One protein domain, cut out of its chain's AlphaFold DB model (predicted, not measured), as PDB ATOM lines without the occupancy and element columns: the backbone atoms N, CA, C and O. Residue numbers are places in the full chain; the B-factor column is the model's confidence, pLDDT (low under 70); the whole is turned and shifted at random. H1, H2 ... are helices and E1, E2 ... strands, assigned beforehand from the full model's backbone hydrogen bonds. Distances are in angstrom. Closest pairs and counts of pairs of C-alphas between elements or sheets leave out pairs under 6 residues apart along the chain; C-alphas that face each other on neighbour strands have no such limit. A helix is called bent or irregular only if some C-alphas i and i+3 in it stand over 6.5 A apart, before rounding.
ATOM      1  N   LEU A  14     -33.026  -4.637 -38.428       79.00
ATOM      2  CA  LEU A  14     -32.265  -5.400 -37.443       79.00
ATOM      3  C   LEU A  14     -31.254  -4.530 -36.687       79.00
ATOM      4  O   LEU A  14     -30.580  -3.656 -37.245       79.00
ATOM      5  N   THR A  15     -31.081  -4.855 -35.411       83.44
ATOM      6  CA  THR A  15     -30.001  -4.353 -34.560       83.44
ATOM      7  C   THR A  15     -28.629  -4.798 -35.084       83.44
ATOM      8  O   THR A  15     -28.491  -5.805 -35.783       83.44
ATOM      9  N   ASP A  16     -27.562  -4.086 -34.714       85.31
ATOM     10  CA  ASP A  16     -26.200  -4.417 -35.165       85.31
ATOM     11  C   ASP A  16     -25.735  -5.813 -34.732       85.31
ATOM     12  O   ASP A  16     -24.908  -6.443 -35.401       85.31
ATOM     13  N   LEU A  17     -26.264  -6.319 -33.614       84.44
ATOM     14  CA  LEU A  17     -25.980  -7.673 -33.153       84.44
ATOM     15  C   LEU A  17     -26.646  -8.709 -34.061       84.44
ATOM     16  O   LEU A  17     -25.992  -9.671 -34.463       84.44
ATOM     17  N   GLU A  18     -27.907  -8.492 -34.427       83.44
ATOM     18  CA  GLU A  18     -28.649  -9.366 -35.338       83.44
ATOM     19  C   GLU A  18     -27.999  -9.394 -36.722       83.44
ATOM     20  O   GLU A  18     -27.744 -10.476 -37.250       83.44
ATOM     21  N   LYS A  19     -27.606  -8.233 -37.264       88.00
ATOM     22  CA  LYS A  19     -26.888  -8.139 -38.549       88.00
ATOM     23  C   LYS A  19     -25.630  -9.010 -38.587       88.00
ATOM     24  O   LYS A  19     -25.356  -9.650 -39.599       88.00
ATOM     25  N   LYS A  20     -24.888  -9.105 -37.476       90.81
ATOM     26  CA  LYS A  20     -23.699  -9.975 -37.368       90.81
ATOM     27  C   LYS A  20     -24.038 -11.470 -37.380       90.81
ATOM     28  O   LYS A  20     -23.186 -12.271 -37.764       90.81
ATOM     29  N   GLN A  21     -25.245 -11.853 -36.962       92.06
ATOM     30  CA  GLN A  21     -25.690 -13.249 -36.921       92.06
ATOM     31  C   GLN A  21     -26.379 -13.705 -38.211       92.06
ATOM     32  O   GLN A  21     -26.358 -14.903 -38.499       92.06
ATOM     33  N   VAL A  22     -26.916 -12.781 -39.020       92.19
ATOM     34  CA  VAL A  22     -27.607 -13.097 -40.285       92.19
ATOM     35  C   VAL A  22     -26.800 -14.051 -41.182       92.19
ATOM     36  O   VAL A  22     -27.360 -15.079 -41.570       92.19
ATOM     37  N   PRO A  23     -25.496 -13.838 -41.462       94.62
ATOM     38  CA  PRO A  23     -24.737 -14.753 -42.321       94.62
ATOM     39  C   PRO A  23     -24.623 -16.174 -41.758       94.62
ATOM     40  O   PRO A  23     -24.623 -17.162 -42.494       94.62
ATOM     41  N   PHE A  24     -24.523 -16.296 -40.434       95.12
ATOM     42  CA  PHE A  24     -24.430 -17.593 -39.774       95.12
ATOM     43  C   PHE A  24     -25.764 -18.339 -39.811       95.12
ATOM     44  O   PHE A  24     -25.784 -19.517 -40.176       95.12
ATOM     45  N   ALA A  25     -26.858 -17.646 -39.490       95.00
ATOM     46  CA  ALA A  25     -28.212 -18.185 -39.557       95.00
ATOM     47  C   ALA A  25     -28.571 -18.613 -40.987       95.00
ATOM     48  O   ALA A  25     -28.986 -19.748 -41.206       95.00
ATOM     49  N   MET A  26     -28.300 -17.752 -41.973       95.44
ATOM     50  CA  MET A  26     -28.549 -18.031 -43.388       95.44
ATOM     51  C   MET A  26     -27.767 -19.253 -43.877       95.44
ATOM     52  O   MET A  26     -28.341 -20.171 -44.459       95.44
ATOM     53  N   SER A  27     -26.467 -19.328 -43.570       96.31
ATOM     54  CA  SER A  27     -25.640 -20.473 -43.960       96.31
ATOM     55  C   SER A  27     -26.155 -21.790 -43.374       96.31
ATOM     56  O   SER A  27     -26.083 -22.823 -44.040       96.31
ATOM     57  N   LYS A  28     -26.651 -21.790 -42.130       97.19
ATOM     58  CA  LYS A  28     -27.236 -22.986 -41.512       97.19
ATOM     59  C   LYS A  28     -28.585 -23.351 -42.119       97.19
ATOM     60  O   LYS A  28     -28.799 -24.525 -42.420       97.19
ATOM     61  N   ALA A  29     -29.450 -22.365 -42.334       96.56
ATOM     62  CA  ALA A  29     -30.769 -22.562 -42.920       96.56
ATOM     63  C   ALA A  29     -30.670 -23.162 -44.329       96.56
ATOM     64  O   ALA A  29     -31.280 -24.195 -44.594       96.56
ATOM     65  N   ILE A  30     -29.813 -22.599 -45.187       96.50
ATOM     66  CA  ILE A  30     -29.550 -23.123 -46.534       96.50
ATOM     67  C   ILE A  30     -29.036 -24.565 -46.467       96.50
ATOM     68  O   ILE A  30     -29.554 -25.440 -47.159       96.50
ATOM     69  N   ASN A  31     -28.059 -24.852 -45.598       97.12
ATOM     70  CA  ASN A  31     -27.549 -26.215 -45.431       97.12
ATOM     71  C   ASN A  31     -28.667 -27.187 -45.032       97.12
ATOM     72  O   ASN A  31     -28.749 -28.289 -45.575       97.12
ATOM     73  N   ARG A  32     -29.548 -26.776 -44.117       97.12
ATOM     74  CA  ARG A  32     -30.684 -27.581 -43.662       97.12
ATOM     75  C   ARG A  32     -31.677 -27.864 -44.791       97.12
ATOM     76  O   ARG A  32     -31.999 -29.033 -44.998       97.12
ATOM     77  N   VAL A  33     -32.078 -26.842 -45.558       97.06
ATOM     78  CA  VAL A  33     -32.929 -27.001 -46.756       97.06
ATOM     79  C   VAL A  33     -32.290 -27.978 -47.736       97.06
ATOM     80  O   VAL A  33     -32.950 -28.897 -48.210       97.06
ATOM     81  N   VAL A  34     -30.995 -27.832 -48.016       96.56
ATOM     82  CA  VAL A  34     -30.301 -28.678 -48.990       96.56
ATOM     83  C   VAL A  34     -30.222 -30.141 -48.536       96.56
ATOM     84  O   VAL A  34     -30.426 -31.053 -49.344       96.56
ATOM     85  N   PHE A  35     -29.967 -30.404 -47.251       95.69
ATOM     86  CA  PHE A  35     -29.988 -31.773 -46.729       95.69
ATOM     87  C   PHE A  35     -31.394 -32.390 -46.749       95.69
ATOM     88  O   PHE A  35     -31.519 -33.574 -47.072       95.69
ATOM     89  N   GLU A  36     -32.438 -31.609 -46.460       96.06
ATOM     90  CA  GLU A  36     -33.831 -32.056 -46.586       96.06
ATOM     91  C   GLU A  36     -34.196 -32.333 -48.048       96.06
ATOM     92  O   GLU A  36     -34.706 -33.411 -48.356       96.06
ATOM     93  N   ALA A  37     -33.840 -31.431 -48.964       96.19
ATOM     94  CA  ALA A  37     -34.059 -31.594 -50.397       96.19
ATOM     95  C   ALA A  37     -33.364 -32.842 -50.941       96.19
ATOM     96  O   ALA A  37     -33.976 -33.630 -51.661       96.19
ATOM     97  N   ARG A  38     -32.123 -33.107 -50.517       94.19
ATOM     98  CA  ARG A  38     -31.446 -34.376 -50.812       94.19
ATOM     99  C   ARG A  38     -32.254 -35.575 -50.319       94.19
ATOM    100  O   ARG A  38     -32.380 -36.554 -51.049       94.19
ATOM    101  N   GLY A  39     -32.777 -35.523 -49.095       93.12
ATOM    102  CA  GLY A  39     -33.613 -36.583 -48.529       93.12
ATOM    103  C   GLY A  39     -34.881 -36.832 -49.349       93.12
ATOM    104  O   GLY A  39     -35.175 -37.981 -49.682       93.12
ATOM    105  N   GLN A  40     -35.575 -35.761 -49.735       94.81
ATOM    106  CA  GLN A  40     -36.795 -35.819 -50.537       94.81
ATOM    107  C   GLN A  40     -36.534 -36.359 -51.949       94.81
ATOM    108  O   GLN A  40     -37.235 -37.249 -52.420       94.81
ATOM    109  N   VAL A  41     -35.474 -35.903 -52.617       94.00
ATOM    110  CA  VAL A  41     -35.111 -36.430 -53.941       94.00
ATOM    111  C   VAL A  41     -34.800 -37.928 -53.857       94.00
ATOM    112  O   VAL A  41     -35.227 -38.698 -54.719       94.00
ATOM    113  N   LEU A  42     -34.097 -38.377 -52.810       91.81
ATOM    114  CA  LEU A  42     -33.797 -39.800 -52.614       91.81
ATOM    115  C   LEU A  42     -35.043 -40.640 -52.305       91.81
ATOM    116  O   LEU A  42     -35.100 -41.800 -52.725       91.81
ATOM    117  N   SER A  43     -36.034 -40.092 -51.598       91.81
ATOM    118  CA  SER A  43     -37.292 -40.795 -51.332       91.81
ATOM    119  C   SER A  43     -38.148 -40.916 -52.604       91.81
ATOM    120  O   SER A  43     -38.686 -41.992 -52.887       91.81
ATOM    121  N   ASP A  44     -38.175 -39.873 -53.436       92.81
ATOM    122  CA  ASP A  44     -38.921 -39.841 -54.700       92.81
ATOM    123  C   ASP A  44     -38.252 -40.643 -55.826       92.81
ATOM    124  O   ASP A  44     -38.923 -41.144 -56.736       92.81
ATOM    125  N   MET A  45     -36.936 -40.849 -55.750       90.75
ATOM    126  CA  MET A  45     -36.159 -41.611 -56.730       90.75
ATOM    127  C   MET A  45     -36.724 -43.021 -56.974       90.75
ATOM    128  O   MET A  45     -36.756 -43.479 -58.116       90.75
ATOM    129  N   GLY A  46     -37.208 -43.709 -55.934       89.50
ATOM    130  CA  GLY A  46     -37.796 -45.049 -56.066       89.50
ATOM    131  C   GLY A  46     -39.146 -45.075 -56.792       89.50
ATOM    132  O   GLY A  46     -39.505 -46.103 -57.363       89.50
ATOM    133  N   ARG A  47     -39.874 -43.951 -56.787       92.50
ATOM    134  CA  ARG A  47     -41.143 -43.777 -57.509       92.50
ATOM    135  C   ARG A  47     -40.899 -43.417 -58.974       92.50
ATOM    136  O   ARG A  47     -41.587 -43.927 -59.851       92.50
ATOM    137  N   ARG A  48     -39.897 -42.568 -59.236       91.81
ATOM    138  CA  ARG A  48     -39.550 -42.072 -60.581       91.81
ATOM    139  C   ARG A  48     -38.746 -43.096 -61.397       91.81
ATOM    140  O   ARG A  48     -38.923 -43.197 -62.611       91.81
ATOM    141  N   PHE A  49     -37.898 -43.894 -60.740       90.69
ATOM    142  CA  PHE A  49     -36.966 -44.806 -61.405       90.69
ATOM    143  C   PHE A  49     -37.016 -46.239 -60.876       90.69
ATOM    144  O   PHE A  49     -37.087 -46.511 -59.678       90.69
ATOM    145  N   THR A  50     -36.833 -47.198 -61.787       88.88
ATOM    146  CA  THR A  50     -36.555 -48.590 -61.408       88.88
ATOM    147  C   THR A  50     -35.078 -48.747 -61.044       88.88
ATOM    148  O   THR A  50     -34.242 -49.104 -61.876       88.88
ATOM    149  N   ILE A  51     -34.749 -48.498 -59.778       84.81
ATOM    150  CA  ILE A  51     -33.373 -48.567 -59.276       84.81
ATOM    151  C   ILE A  51     -32.990 -50.016 -58.973       84.81
ATOM    152  O   ILE A  51     -33.522 -50.640 -58.048       84.81
ATOM    153  N   ARG A  52     -32.039 -50.544 -59.748       79.56
ATOM    154  CA  ARG A  52     -31.496 -51.902 -59.578       79.56
ATOM    155  C   ARG A  52     -30.274 -51.953 -58.665       79.56
ATOM    156  O   ARG A  52     -30.014 -52.994 -58.070       79.56
ATOM    157  N   GLU A  53     -29.528 -50.857 -58.564       80.12
ATOM    158  CA  GLU A  53     -28.303 -50.792 -57.773       80.12
ATOM    159  C   GLU A  53     -28.589 -50.240 -56.375       80.12
ATOM    160  O   GLU A  53     -29.145 -49.156 -56.221       80.12
ATOM    161  N   ASN A  54     -28.198 -50.981 -55.335       77.69
ATOM    162  CA  ASN A  54     -28.412 -50.542 -53.955       77.69
ATOM    163  C   ASN A  54     -27.567 -49.313 -53.587       77.69
ATOM    164  O   ASN A  54     -27.941 -48.599 -52.665       77.69
ATOM    165  N   SER A  55     -26.462 -49.048 -54.292       73.25
ATOM    166  CA  SER A  55     -25.618 -47.865 -54.065       73.25
ATOM    167  C   SER A  55     -26.386 -46.559 -54.295       73.25
ATOM    168  O   SER A  55     -26.233 -45.625 -53.519       73.25
ATOM    169  N   LEU A  56     -27.297 -46.537 -55.274       76.50
ATOM    170  CA  LEU A  56     -28.176 -45.402 -55.570       76.50
ATOM    171  C   LEU A  56     -29.300 -45.221 -54.537       76.50
ATOM    172  O   LEU A  56     -29.947 -44.182 -54.519       76.50
ATOM    173  N   LYS A  57     -29.542 -46.224 -53.683       72.62
ATOM    174  CA  LYS A  57     -30.497 -46.151 -52.564       72.62
ATOM    175  C   LYS A  57     -29.816 -45.897 -51.222       72.62
ATOM    176  O   LYS A  57     -30.487 -45.602 -50.239       72.62
ATOM    177  N   ALA A  58     -28.503 -46.095 -51.149       67.00
ATOM    178  CA  ALA A  58     -27.783 -46.061 -49.893       67.00
ATOM    179  C   ALA A  58     -27.587 -44.611 -49.436       67.00
ATOM    180  O   ALA A  58     -26.935 -43.811 -50.106       67.00
ATOM    181  N   SER A  59     -28.099 -44.295 -48.247       59.91
ATOM    182  CA  SER A  59     -27.807 -43.040 -47.552       59.91
ATOM    183  C   SER A  59     -26.368 -42.993 -47.004       59.91
ATOM    184  O   SER A  59     -25.844 -41.898 -46.788       59.91
ATOM    185  N   GLY A  60     -25.692 -44.148 -46.856       49.75
ATOM    186  CA  GLY A  60     -24.322 -44.259 -46.336       49.75
ATOM    187  C   GLY A  60     -23.453 -45.341 -47.004       49.75
ATOM    188  O   GLY A  60     -23.932 -46.413 -47.366       49.75
ATOM    189  N   GLY A  61     -22.154 -45.047 -47.154       45.94
ATOM    190  CA  GLY A  61     -21.077 -46.011 -47.457       45.94
ATOM    191  C   GLY A  61     -20.796 -46.363 -48.930       45.94
ATOM    192  O   GLY A  61     -19.747 -46.938 -49.209       45.94
ATOM    193  N   GLY A  62     -21.684 -46.032 -49.874       60.97
ATOM    194  CA  GLY A  62     -21.479 -46.234 -51.323       60.97
ATOM    195  C   GLY A  62     -21.156 -44.943 -52.086       60.97
ATOM    196  O   GLY A  62     -21.128 -43.865 -51.492       60.97
ATOM    197  N   LYS A  63     -20.956 -45.033 -53.416       66.12
ATOM    198  CA  LYS A  63     -20.957 -43.846 -54.297       66.12
ATOM    199  C   LYS A  63     -22.272 -43.102 -54.069       66.12
ATOM    200  O   LYS A  63     -23.329 -43.616 -54.422       66.12
ATOM    201  N   LYS A  64     -22.202 -41.937 -53.422       77.88
ATOM    202  CA  LYS A  64     -23.389 -41.151 -53.088       77.88
ATOM    203  C   LYS A  64     -24.035 -40.697 -54.404       77.88
ATOM    204  O   LYS A  64     -23.354 -40.030 -55.180       77.88
ATOM    205  N   PRO A  65     -25.310 -41.035 -54.669       85.62
ATOM    206  CA  PRO A  65     -25.997 -40.586 -55.882       85.62
ATOM    207  C   PRO A  65     -26.112 -39.060 -55.931       85.62
ATOM    208  O   PRO A  65     -26.077 -38.483 -57.010       85.62
ATOM    209  N   LEU A  66     -26.201 -38.425 -54.757       91.06
ATOM    210  CA  LEU A  66     -26.251 -36.979 -54.585       91.06
ATOM    211  C   LEU A  66     -25.190 -36.531 -53.584       91.06
ATOM    212  O   LEU A  66     -25.100 -37.106 -52.484       91.06
ATOM    213  N   PHE A  67     -24.437 -35.501 -53.951       92.12
ATOM    214  CA  PHE A  67     -23.512 -34.794 -53.074       92.12
ATOM    215  C   PHE A  67     -24.111 -33.458 -52.633       92.12
ATOM    216  O   PHE A  67     -25.010 -32.922 -53.276       92.12
ATOM    217  N   VAL A  68     -23.620 -32.967 -51.498       94.50
ATOM    218  CA  VAL A  68     -23.959 -31.656 -50.946       94.50
ATOM    219  C   VAL A  68     -22.653 -30.990 -50.557       94.50
ATOM    220  O   VAL A  68     -21.893 -31.558 -49.771       94.50
ATOM    221  N   GLU A  69     -22.412 -29.809 -51.106       95.31
ATOM    222  CA  GLU A  69     -21.375 -28.889 -50.660       95.31
ATOM    223  C   GLU A  69     -22.032 -27.859 -49.752       95.31
ATOM    224  O   GLU A  69     -22.917 -27.108 -50.163       95.31
ATOM    225  N   THR A  70     -21.642 -27.878 -48.482       96.44
ATOM    226  CA  THR A  70     -22.237 -27.016 -47.467       96.44
ATOM    227  C   THR A  70     -21.755 -25.579 -47.610       96.44
ATOM    228  O   THR A  70     -20.558 -25.337 -47.762       96.44
ATOM    229  N   SER A  71     -22.674 -24.639 -47.429       96.12
ATOM    230  CA  SER A  71     -22.394 -23.219 -47.255       96.12
ATOM    231  C   SER A  71     -21.568 -22.961 -45.995       96.12
ATOM    232  O   SER A  71     -21.737 -23.638 -44.970       96.12
ATOM    233  N   ASN A  72     -20.727 -21.927 -46.051       94.62
ATOM    234  CA  ASN A  72     -19.964 -21.403 -44.923       94.62
ATOM    235  C   ASN A  72     -20.198 -19.892 -44.774       94.62
ATOM    236  O   ASN A  72     -20.103 -19.145 -45.740       94.62
ATOM    237  N   LYS A  73     -20.388 -19.419 -43.537       92.44
ATOM    238  CA  LYS A  73     -20.561 -17.992 -43.202       92.44
ATOM    239  C   LYS A  73     -19.425 -17.064 -43.660       92.44
ATOM    240  O   LYS A  73     -19.593 -15.854 -43.627       92.44
ATOM    241  N   LYS A  74     -18.246 -17.615 -43.975       93.62
ATOM    242  CA  LYS A  74     -17.078 -16.854 -44.453       93.62
ATOM    243  C   LYS A  74     -17.084 -16.615 -45.970       93.62
ATOM    244  O   LYS A  74     -16.203 -15.918 -46.457       93.62
ATOM    245  N   GLN A  75     -18.002 -17.232 -46.714       91.88
ATOM    246  CA  GLN A  75     -18.112 -17.039 -48.160       91.88
ATOM    247  C   GLN A  75     -18.693 -15.653 -48.468       91.88
ATOM    248  O   GLN A  75     -19.533 -15.157 -47.720       91.88
ATOM    249  N   SER A  76     -18.254 -15.040 -49.571       90.44
ATOM    250  CA  SER A  76     -18.796 -13.759 -50.050       90.44
ATOM    251  C   SER A  76     -20.264 -13.880 -50.458       90.44
ATOM    252  O   SER A  76     -21.058 -12.984 -50.192       90.44
ATOM    253  N   VAL A  77     -20.617 -15.013 -51.065       93.25
ATOM    254  CA  VAL A  77     -21.985 -15.398 -51.405       93.25
ATOM    255  C   VAL A  77     -22.318 -16.653 -50.614       93.25
ATOM    256  O   VAL A  77     -21.657 -17.683 -50.758       93.25
ATOM    257  N   ILE A  78     -23.327 -16.558 -49.750       93.88
ATOM    258  CA  ILE A  78     -23.793 -17.678 -48.934       93.88
ATOM    259  C   ILE A  78     -24.602 -18.600 -49.843       93.88
ATOM    260  O   ILE A  78     -25.747 -18.308 -50.179       93.88
ATOM    261  N   GLN A  79     -23.988 -19.701 -50.258       95.50
ATOM    262  CA  GLN A  79     -24.596 -20.662 -51.168       95.50
ATOM    263  C   GLN A  79     -24.200 -22.083 -50.782       95.50
ATOM    264  O   GLN A  79     -23.088 -22.333 -50.315       95.50
ATOM    265  N   ALA A  80     -25.105 -23.026 -51.008       96.00
ATOM    266  CA  ALA A  80     -24.819 -24.451 -50.928       96.00
ATOM    267  C   ALA A  80     -25.133 -25.092 -52.276       96.00
ATOM    268  O   ALA A  80     -26.067 -24.681 -52.964       96.00
ATOM    269  N   VAL A  81     -24.354 -26.105 -52.641       95.31
ATOM    270  CA  VAL A  81     -24.509 -26.805 -53.918       95.31
ATOM    271  C   VAL A  81     -25.009 -28.210 -53.647       95.31
ATOM    272  O   VAL A  81     -24.463 -28.933 -52.813       95.31
ATOM    273  N   ILE A  82     -26.048 -28.614 -54.368       95.44
ATOM    274  CA  ILE A  82     -26.519 -29.993 -54.414       95.44
ATOM    275  C   ILE A  82     -26.472 -30.471 -55.855       95.44
ATOM    276  O   ILE A  82     -26.938 -29.790 -56.762       95.44
ATOM    277  N   GLY A  83     -25.903 -31.651 -56.063       94.19
ATOM    278  CA  GLY A  83     -25.735 -32.187 -57.403       94.19
ATOM    279  C   GLY A  83     -25.522 -33.686 -57.412       94.19
ATOM    280  O   GLY A  83     -25.514 -34.356 -56.374       94.19
ATOM    281  N   THR A  84     -25.336 -34.223 -58.612       92.00
ATOM    282  CA  THR A  84     -25.030 -35.631 -58.836       92.00
ATOM    283  C   THR A  84     -23.753 -35.773 -59.659       92.00
ATOM    284  O   THR A  84     -23.570 -35.039 -60.623       92.00
ATOM    285  N   PRO A  85     -22.859 -36.723 -59.329       89.50
ATOM    286  CA  PRO A  85     -21.718 -37.036 -60.186       89.50
ATOM    287  C   PRO A  85     -22.113 -37.950 -61.364       89.50
ATOM    288  O   PRO A  85     -21.253 -38.413 -62.113       89.50
ATOM    289  N   LEU A  86     -23.393 -38.314 -61.479       87.44
ATOM    290  CA  LEU A  86     -23.894 -39.293 -62.435       87.44
ATOM    291  C   LEU A  86     -24.462 -38.571 -63.658       87.44
ATOM    292  O   LEU A  86     -25.626 -38.183 -63.662       87.44
ATOM    293  N   TRP A  87     -23.655 -38.465 -64.712       86.19
ATOM    294  CA  TRP A  87     -24.031 -37.796 -65.968       86.19
ATOM    295  C   TRP A  87     -25.367 -38.279 -66.558       86.19
ATOM    296  O   TRP A  87     -26.088 -37.519 -67.178       86.19
ATOM    297  N   PHE A  88     -25.749 -39.543 -66.358       86.50
ATOM    298  CA  PHE A  88     -26.994 -40.072 -66.927       86.50
ATOM    299  C   PHE A  88     -28.261 -39.570 -66.222       86.50
ATOM    300  O   PHE A  88     -29.357 -39.843 -66.702       86.50
ATOM    301  N   LEU A  89     -28.142 -38.930 -65.053       91.00
ATOM    302  CA  LEU A  89     -29.278 -38.291 -64.389       91.00
ATOM    303  C   LEU A  89     -29.579 -36.919 -64.995       91.00
ATOM    304  O   LEU A  89     -30.744 -36.550 -65.035       91.00
ATOM    305  N   GLU A  90     -28.575 -36.229 -65.534       90.50
ATOM    306  CA  GLU A  90     -28.747 -34.981 -66.290       90.50
ATOM    307  C   GLU A  90     -29.671 -35.201 -67.497       90.50
ATOM    308  O   GLU A  90     -30.687 -34.523 -67.629       90.50
ATOM    309  N   ASP A  91     -29.442 -36.280 -68.257       89.62
ATOM    310  CA  ASP A  91     -30.343 -36.709 -69.338       89.62
ATOM    311  C   ASP A  91     -31.798 -36.924 -68.861       89.62
ATOM    312  O   ASP A  91     -32.740 -36.811 -69.642       89.62
ATOM    313  N   GLN A  92     -32.004 -37.316 -67.598       94.00
ATOM    314  CA  GLN A  92     -33.340 -37.537 -67.031       94.00
ATOM    315  C   GLN A  92     -33.966 -36.253 -66.483       94.00
ATOM    316  O   GLN A  92     -35.161 -36.277 -66.178       94.00
ATOM    317  N   GLU A  93     -33.194 -35.180 -66.321       94.75
ATOM    318  CA  GLU A  93     -33.705 -33.853 -65.980       94.75
ATOM    319  C   GLU A  93     -34.158 -33.121 -67.236       94.75
ATOM    320  O   GLU A  93     -35.315 -32.723 -67.322       94.75
ATOM    321  N   GLU A  94     -33.276 -33.013 -68.229       93.69
ATOM    322  CA  GLU A  94     -33.558 -32.296 -69.475       93.69
ATOM    323  C   GLU A  94     -34.456 -33.113 -70.415       93.69
ATOM    324  O   GLU A  94     -35.327 -32.581 -71.106       93.69
ATOM    325  N   GLY A  95     -34.284 -34.438 -70.417       92.50
ATOM    326  CA  GLY A  95     -34.886 -35.321 -71.409       92.50
ATOM    327  C   GLY A  95     -34.187 -35.228 -72.769       92.50
ATOM    328  O   GLY A  95     -32.998 -34.948 -72.870       92.50
ATOM    329  N   GLY A  96     -34.929 -35.514 -73.841       91.00
ATOM    330  CA  GLY A  96     -34.465 -35.342 -75.221       91.00
ATOM    331  C   GLY A  96     -34.170 -36.647 -75.962       91.00
ATOM    332  O   GLY A  96     -34.671 -37.719 -75.617       91.00
ATOM    333  N   ARG A 195     -37.887 -37.189 -66.358       95.12
ATOM    334  CA  ARG A 195     -38.583 -37.821 -65.225       95.12
ATOM    335  C   ARG A 195     -38.005 -37.421 -63.882       95.12
ATOM    336  O   ARG A 195     -38.637 -37.708 -62.866       95.12
ATOM    337  N   TRP A 196     -36.803 -36.847 -63.858       94.44
ATOM    338  CA  TRP A 196     -36.089 -36.646 -62.609       94.44
ATOM    339  C   TRP A 196     -36.646 -35.484 -61.803       94.44
ATOM    340  O   TRP A 196     -36.786 -35.690 -60.603       94.44
ATOM    341  N   LYS A 197     -37.057 -34.364 -62.418       95.75
ATOM    342  CA  LYS A 197     -37.687 -33.206 -61.745       95.75
ATOM    343  C   LYS A 197     -36.899 -32.747 -60.511       95.75
ATOM    344  O   LYS A 197     -37.476 -32.471 -59.453       95.75
ATOM    345  N   PHE A 198     -35.578 -32.778 -60.599       96.12
ATOM    346  CA  PHE A 198     -34.665 -32.435 -59.520       96.12
ATOM    347  C   PHE A 198     -34.748 -30.950 -59.187       96.12
ATOM    348  O   PHE A 198     -34.993 -30.612 -58.028       96.12
ATOM    349  N   GLY A 199     -34.630 -30.086 -60.200       95.62
ATOM    350  CA  GLY A 199     -34.680 -28.637 -60.038       95.62
ATOM    351  C   GLY A 199     -36.001 -28.184 -59.422       95.62
ATOM    352  O   GLY A 199     -35.995 -27.513 -58.395       95.62
ATOM    353  N   GLU A 200     -37.128 -28.664 -59.965       96.19
ATOM    354  CA  GLU A 200     -38.476 -28.368 -59.450       96.19
ATOM    355  C   GLU A 200     -38.631 -28.760 -57.971       96.19
ATOM    356  O   GLU A 200     -39.222 -28.028 -57.182       96.19
ATOM    357  N   THR A 201     -38.088 -29.920 -57.581       95.81
ATOM    358  CA  THR A 201     -38.228 -30.440 -56.211       95.81
ATOM    359  C   THR A 201     -37.383 -29.630 -55.222       95.81
ATOM    360  O   THR A 201     -37.848 -29.321 -54.124       95.81
ATOM    361  N   VAL A 202     -36.150 -29.277 -55.602       96.06
ATOM    362  CA  VAL A 202     -35.253 -28.450 -54.776       96.06
ATOM    363  C   VAL A 202     -35.802 -27.032 -54.649       96.06
ATOM    364  O   VAL A 202     -35.838 -26.501 -53.542       96.06
ATOM    365  N   GLN A 203     -36.274 -26.450 -55.753       95.25
ATOM    366  CA  GLN A 203     -36.877 -25.122 -55.769       95.25
ATOM    367  C   GLN A 203     -38.117 -25.074 -54.877       95.25
ATOM    368  O   GLN A 203     -38.167 -24.279 -53.950       95.25
ATOM    369  N   HIS A 204     -39.056 -26.009 -55.050       95.50
ATOM    370  CA  HIS A 204     -40.263 -26.059 -54.229       95.50
ATOM    371  C   HIS A 204     -39.966 -26.141 -52.721       95.50
ATOM    372  O   HIS A 204     -40.647 -25.512 -51.911       95.50
ATOM    373  N   LEU A 205     -38.942 -26.906 -52.322       95.25
ATOM    374  CA  LEU A 205     -38.528 -26.985 -50.920       95.25
ATOM    375  C   LEU A 205     -37.826 -25.720 -50.432       95.25
ATOM    376  O   LEU A 205     -38.043 -25.330 -49.286       95.25
ATOM    377  N   SER A 206     -37.008 -25.091 -51.276       94.75
ATOM    378  CA  SER A 206     -36.386 -23.802 -50.973       94.75
ATOM    379  C   SER A 206     -37.455 -22.754 -50.688       94.75
ATOM    380  O   SER A 206     -37.496 -22.213 -49.585       94.75
ATOM    381  N   ASP A 207     -38.386 -22.570 -51.621       92.38
ATOM    382  CA  ASP A 207     -39.441 -21.561 -51.536       92.38
ATOM    383  C   ASP A 207     -40.327 -21.777 -50.296       92.38
ATOM    384  O   ASP A 207     -40.740 -20.826 -49.637       92.38
ATOM    385  N   LYS A 208     -40.575 -23.044 -49.932       91.94
ATOM    386  CA  LYS A 208     -41.443 -23.413 -48.807       91.94
ATOM    387  C   LYS A 208     -40.767 -23.365 -47.434       91.94
ATOM    388  O   LYS A 208     -41.428 -23.062 -46.447       91.94
ATOM    389  N   ARG A 209     -39.498 -23.772 -47.320       94.25
ATOM    390  CA  ARG A 209     -38.853 -24.043 -46.014       94.25
ATOM    391  C   ARG A 209     -37.755 -23.058 -45.647       94.25
ATOM    392  O   ARG A 209     -37.423 -22.965 -44.465       94.25
ATOM    393  N   LEU A 210     -37.169 -22.356 -46.618       94.31
ATOM    394  CA  LEU A 210     -35.977 -21.542 -46.379       94.31
ATOM    395  C   LEU A 210     -36.236 -20.439 -45.354       94.31
ATOM    396  O   LEU A 210     -35.441 -20.280 -44.430       94.31
ATOM    397  N   ARG A 211     -37.366 -19.734 -45.477       91.94
ATOM    398  CA  ARG A 211     -37.758 -18.661 -44.556       91.94
ATOM    399  C   ARG A 211     -37.933 -19.172 -43.123       91.94
ATOM    400  O   ARG A 211     -37.250 -18.680 -42.225       91.94
ATOM    401  N   ALA A 212     -38.734 -20.218 -42.933       90.94
ATOM    402  CA  ALA A 212     -38.960 -20.828 -41.626       90.94
ATOM    403  C   ALA A 212     -37.660 -21.300 -40.961       90.94
ATOM    404  O   ALA A 212     -37.429 -21.052 -39.776       90.94
ATOM    405  N   TYR A 213     -36.770 -21.954 -41.715       95.38
ATOM    406  CA  TYR A 213     -35.473 -22.366 -41.180       95.38
ATOM    407  C   TYR A 213     -34.551 -21.189 -40.907       95.38
ATOM    408  O   TYR A 213     -33.830 -21.220 -39.914       95.38
ATOM    409  N   PHE A 214     -34.587 -20.140 -41.722       94.62
ATOM    410  CA  PHE A 214     -33.813 -18.936 -41.459       94.62
ATOM    411  C   PHE A 214     -34.202 -18.295 -40.127       94.62
ATOM    412  O   PHE A 214     -33.315 -18.016 -39.321       94.62
ATOM    413  N   LEU A 215     -35.498 -18.127 -39.850       91.50
ATOM    414  CA  LEU A 215     -35.952 -17.545 -38.584       91.50
ATOM    415  C   LEU A 215     -35.578 -18.415 -37.377       91.50
ATOM    416  O   LEU A 215     -35.075 -17.889 -36.385       91.50
ATOM    417  N   GLN A 216     -35.745 -19.738 -37.478       92.00
ATOM    418  CA  GLN A 216     -35.347 -20.676 -36.418       92.00
ATOM    419  C   GLN A 216     -33.841 -20.621 -36.130       92.00
ATOM    420  O   GLN A 216     -33.420 -20.566 -34.975       92.00
ATOM    421  N   GLU A 217     -33.010 -20.637 -37.174       94.94
ATOM    422  CA  GLU A 217     -31.554 -20.590 -37.013       94.94
ATOM    423  C   GLU A 217     -31.077 -19.207 -36.547       94.94
ATOM    424  O   GLU A 217     -30.065 -19.117 -35.850       94.94
ATOM    425  N   LEU A 218     -31.803 -18.135 -36.884       92.44
ATOM    426  CA  LEU A 218     -31.537 -16.786 -36.389       92.44
ATOM    427  C   LEU A 218     -31.844 -16.673 -34.896       92.44
ATOM    428  O   LEU A 218     -30.995 -16.199 -34.145       92.44
ATOM    429  N   GLU A 219     -32.998 -17.166 -34.447       90.44
ATOM    430  CA  GLU A 219     -33.345 -17.236 -33.023       90.44
ATOM    431  C   GLU A 219     -32.296 -18.043 -32.240       90.44
ATOM    432  O   GLU A 219     -31.762 -17.573 -31.232       90.44
ATOM    433  N   ALA A 220     -31.907 -19.216 -32.751       91.44
ATOM    434  CA  ALA A 220     -30.869 -20.044 -32.139       91.44
ATOM    435  C   ALA A 220     -29.496 -19.344 -32.102       91.44
ATOM    436  O   ALA A 220     -28.764 -19.440 -31.111       91.44
ATOM    437  N   ALA A 221     -29.131 -18.618 -33.164       91.94
ATOM    438  CA  ALA A 221     -27.893 -17.845 -33.215       91.94
ATOM    439  C   ALA A 221     -27.892 -16.709 -32.182       91.94
ATOM    440  O   ALA A 221     -26.889 -16.516 -31.488       91.94
ATOM    441  N   MET A 222     -29.020 -16.011 -32.027       88.69
ATOM    442  CA  MET A 222     -29.202 -14.956 -31.031       88.69
ATOM    443  C   MET A 222     -29.101 -15.501 -29.605       88.69
ATOM    444  O   MET A 222     -28.335 -14.959 -28.810       88.69
ATOM    445  N   ALA A 223     -29.768 -16.622 -29.313       87.75
ATOM    446  CA  ALA A 223     -29.704 -17.283 -28.009       87.75
ATOM    447  C   ALA A 223     -28.279 -17.736 -27.638       87.75
ATOM    448  O   ALA A 223     -27.895 -17.718 -26.470       87.75
ATOM    449  N   SER A 224     -27.464 -18.114 -28.629       88.19
ATOM    450  CA  SER A 224     -26.064 -18.504 -28.412       88.19
ATOM    451  C   SER A 224     -25.104 -17.322 -28.191       88.19
ATOM    452  O   SER A 224     -23.963 -17.513 -27.755       88.19
ATOM    453  N   SER A 225     -25.528 -16.093 -28.498       84.25
ATOM    454  CA  SER A 225     -24.689 -14.901 -28.391       84.25
ATOM    455  C   SER A 225     -24.598 -14.424 -26.941       84.25
ATOM    456  O   SER A 225     -25.562 -13.921 -26.375       84.25
ATOM    457  N   LYS A 226     -23.397 -14.479 -26.352       75.75
ATOM    458  CA  LYS A 226     -23.126 -14.064 -24.956       75.75
ATOM    459  C   LYS A 226     -23.489 -12.606 -24.613       75.75
ATOM    460  O   LYS A 226     -23.450 -12.248 -23.445       75.75
ATOM    461  N   LYS A 227     -23.745 -11.749 -25.609       70.56
ATOM    462  CA  LYS A 227     -23.924 -10.292 -25.442       70.56
ATOM    463  C   LYS A 227     -25.298  -9.776 -25.892       70.56
ATOM    464  O   LYS A 227     -25.482  -8.565 -25.948       70.56
ATOM    465  N   GLY A 228     -26.221 -10.655 -26.285       60.31
ATOM    466  CA  GLY A 228     -27.510 -10.249 -26.848       60.31
ATOM    467  C   GLY A 228     -28.669 -10.331 -25.852       60.31
ATOM    468  O   GLY A 228     -28.633 -11.177 -24.957       60.31
ATOM    469  N   PRO A 229     -29.714  -9.498 -26.011       61.75
ATOM    470  CA  PRO A 229     -30.988  -9.746 -25.351       61.75
ATOM    471  C   PRO A 229     -31.517 -11.122 -25.780       61.75
ATOM    472  O   PRO A 229     -31.526 -11.449 -26.966       61.75
ATOM    473  N   LEU A 230     -31.952 -11.927 -24.807       62.97
ATOM    474  CA  LEU A 230     -32.385 -13.320 -25.002       62.97
ATOM    475  C   LEU A 230     -33.544 -13.479 -26.002       62.97
ATOM    476  O   LEU A 230     -33.726 -14.567 -26.540       62.97
ATOM    477  N   LYS A 231     -34.329 -12.421 -26.241       69.50
ATOM    478  CA  LYS A 231     -35.464 -12.419 -27.171       69.50
ATOM    479  C   LYS A 231     -35.510 -11.110 -27.955       69.50
ATOM    480  O   LYS A 231     -35.639 -10.038 -27.369       69.50
ATOM    481  N   SER A 232     -35.428 -11.214 -29.276       75.75
ATOM    482  CA  SER A 232     -35.728 -10.117 -30.195       75.75
ATOM    483  C   SER A 232     -37.234 -10.074 -30.438       75.75
ATOM    484  O   SER A 232     -37.794 -11.049 -30.938       75.75
ATOM    485  N   TRP A 233     -37.882  -8.956 -30.095       80.25
ATOM    486  CA  TRP A 233     -39.326  -8.765 -30.306       80.25
ATOM    487  C   TRP A 233     -39.723  -8.904 -31.786       80.25
ATOM    488  O   TRP A 233     -40.778  -9.438 -32.126       80.25
ATOM    489  N   TYR A 234     -38.840  -8.474 -32.686       80.00
ATOM    490  CA  TYR A 234     -39.084  -8.529 -34.119       80.00
ATOM    491  C   TYR A 234     -39.013  -9.962 -34.671       80.00
ATOM    492  O   TYR A 234     -39.882 -10.378 -35.436       80.00
ATOM    493  N   VAL A 235     -38.028 -10.759 -34.237       79.88
ATOM    494  CA  VAL A 235     -37.922 -12.172 -34.645       79.88
ATOM    495  C   VAL A 235     -39.120 -12.978 -34.139       79.88
ATOM    496  O   VAL A 235     -39.660 -13.791 -34.890       79.88
ATOM    497  N   THR A 236     -39.589 -12.719 -32.914       84.25
ATOM    498  CA  THR A 236     -40.792 -13.379 -32.383       84.25
ATOM    499  C   THR A 236     -42.039 -13.039 -33.197       84.25
ATOM    500  O   THR A 236     -42.789 -13.947 -33.549       84.25
ATOM    501  N   HIS A 237     -42.211 -11.773 -33.589       85.69
ATOM    502  CA  HIS A 237     -43.326 -11.352 -34.440       85.69
ATOM    503  C   HIS A 237     -43.281 -12.026 -35.826       85.69
ATOM    504  O   HIS A 237     -44.299 -12.496 -36.334       85.69
ATOM    505  N   LEU A 238     -42.092 -12.137 -36.437       83.75
ATOM    506  CA  LEU A 238     -41.936 -12.840 -37.714       83.75
ATOM    507  C   LEU A 238     -42.290 -14.330 -37.600       83.75
ATOM    508  O   LEU A 238     -43.013 -14.844 -38.454       83.75
ATOM    509  N   LEU A 239     -41.839 -15.005 -36.540       84.00
ATOM    510  CA  LEU A 239     -42.162 -16.412 -36.287       84.00
ATOM    511  C   LEU A 239     -43.666 -16.636 -36.060       84.00
ATOM    512  O   LEU A 239     -44.218 -17.632 -36.526       84.00
ATOM    513  N   GLU A 240     -44.339 -15.725 -35.357       86.69
ATOM    514  CA  GLU A 240     -45.791 -15.778 -35.154       86.69
ATOM    515  C   GLU A 240     -46.561 -15.587 -36.464       86.69
ATOM    516  O   GLU A 240     -47.482 -16.357 -36.743       86.69
ATOM    517  N   SER A 241     -46.136 -14.641 -37.309       85.06
ATOM    518  CA  SER A 241     -46.754 -14.421 -38.624       85.06
ATOM    519  C   SER A 241     -46.633 -15.640 -39.550       85.06
ATOM    520  O   SER A 241     -47.563 -15.963 -40.288       85.06
ATOM    521  N   GLU A 242     -45.519 -16.375 -39.478       81.06
ATOM    522  CA  GLU A 242     -45.300 -17.561 -40.310       81.06
ATOM    523  C   GLU A 242     -46.148 -18.749 -39.833       81.06
ATOM    524  O   GLU A 242     -46.773 -19.428 -40.649       81.06
ATOM    525  N   LYS A 243     -46.292 -18.934 -38.512       82.94
ATOM    526  CA  LYS A 243     -47.207 -19.942 -37.943       82.94
ATOM    527  C   LYS A 243     -48.661 -19.728 -38.371       82.94
ATOM    528  O   LYS A 243     -49.363 -20.707 -38.604       82.94
ATOM    529  N   GLN A 244     -49.105 -18.475 -38.485       77.25
ATOM    530  CA  GLN A 244     -50.453 -18.150 -38.968       77.25
ATOM    531  C   GLN A 244     -50.634 -18.467 -40.461       77.25
ATOM    532  O   GLN A 244     -51.723 -18.853 -40.882       77.25
ATOM    533  N   SER A 245     -49.574 -18.352 -41.270       73.44
ATOM    534  CA  SER A 245     -49.643 -18.680 -42.700       73.44
ATOM    535  C   SER A 245     -49.769 -20.187 -42.971       73.44
ATOM    536  O   SER A 245     -50.522 -20.591 -43.859       73.44
TER     537      SER A 245
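Overview. This is residues 14 to 96 and 195 to 245 of the 267 residues of an uncharacterized protein of Thalassospira marina (UniProt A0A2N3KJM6). One long helix, H1, is the spine of an elongated domain, and the bent helix H3 runs back along it, its two arms crossing H1 at a slant. The small strand hairpin E1 and E2 packs on residues 30 to 38 of H1, while H4 folds back on H3b at one end and short H2 is near the other end. You have 134 printed residues, mostly helix, with four named helices and two antiparallel strands in the order H1 E1 E2 H2 H3 H4. The whole is loose, with a radius of gyration of the C-alphas of 18.0 A and spans of 54 by 32 by 26 A.

Arrangement. Begin with H1, residues 16 to 48, which has a kink of 33 degrees near residue 24 and is only just irregular, C-alphas 20 and 23 being 7.0 A apart. H3, residues 198 to 224, was assigned as one helix by its hydrogen bonds but is bent: C-alphas 208 and 211 are 7.4 A apart, and its arms are H3a, residues 198 to 208, and H3b, residues 211 to 224. H1 touches H3a with residues 33 to 41 alone, opposite ways at a steep tilt of 43 degrees, closest at the C-alphas of Ala 37 and Val 202, 5.5 A. It touches H3b with residues 18 to 33 alone, closest at the C-alphas of Ala 25 and Leu 218, 4.8 A. Look next at E1, residues 67 to 69, and E2, residues 81 to 83, a hairpin with N 69 and O 81 at 2.8 A; the closest C-alphas of H1 and E2, Val 34 and Ile 82, are 6.7 A apart. H2, residues 87 to 94, is close to H3a but not clearly touching, with the C-alphas of Glu 93 and Phe 198 closest at 6.7 A. H4, residues 233 to 245, forms a helical hairpin with H3b at a shallow tilt of 30 degrees, closest at the C-alphas of Leu 215 and Leu 239, 6.7 A. Every O i to N i+4 pair is within hydrogen-bond range in H3a, H3b and H4, against 25 of 29 in H1 and 2 of 4 in H2.

Along the chain. Find C-alpha 16 at (-26.200, -4.417, -35.165); from there H1 runs 47.4 A to C-alpha 48. H3a measures 15.6 A, H3b 19.9 A, and H4 18.9 A, ending at C-alpha 245, (-49.643, -18.680, -42.700).

Size, cuts and confidence. The C-alphas of Gly 96 and Lys 227 are the two farthest apart, 56.7 A. Residues 97 to 194 are not printed, and C-alphas 96 and 195 are 11.1 A apart across the cut. The links H1 to E1 and E1 to E2 are long, and pLDDT is under 70 at residues 58 to 63 and 228 to 231.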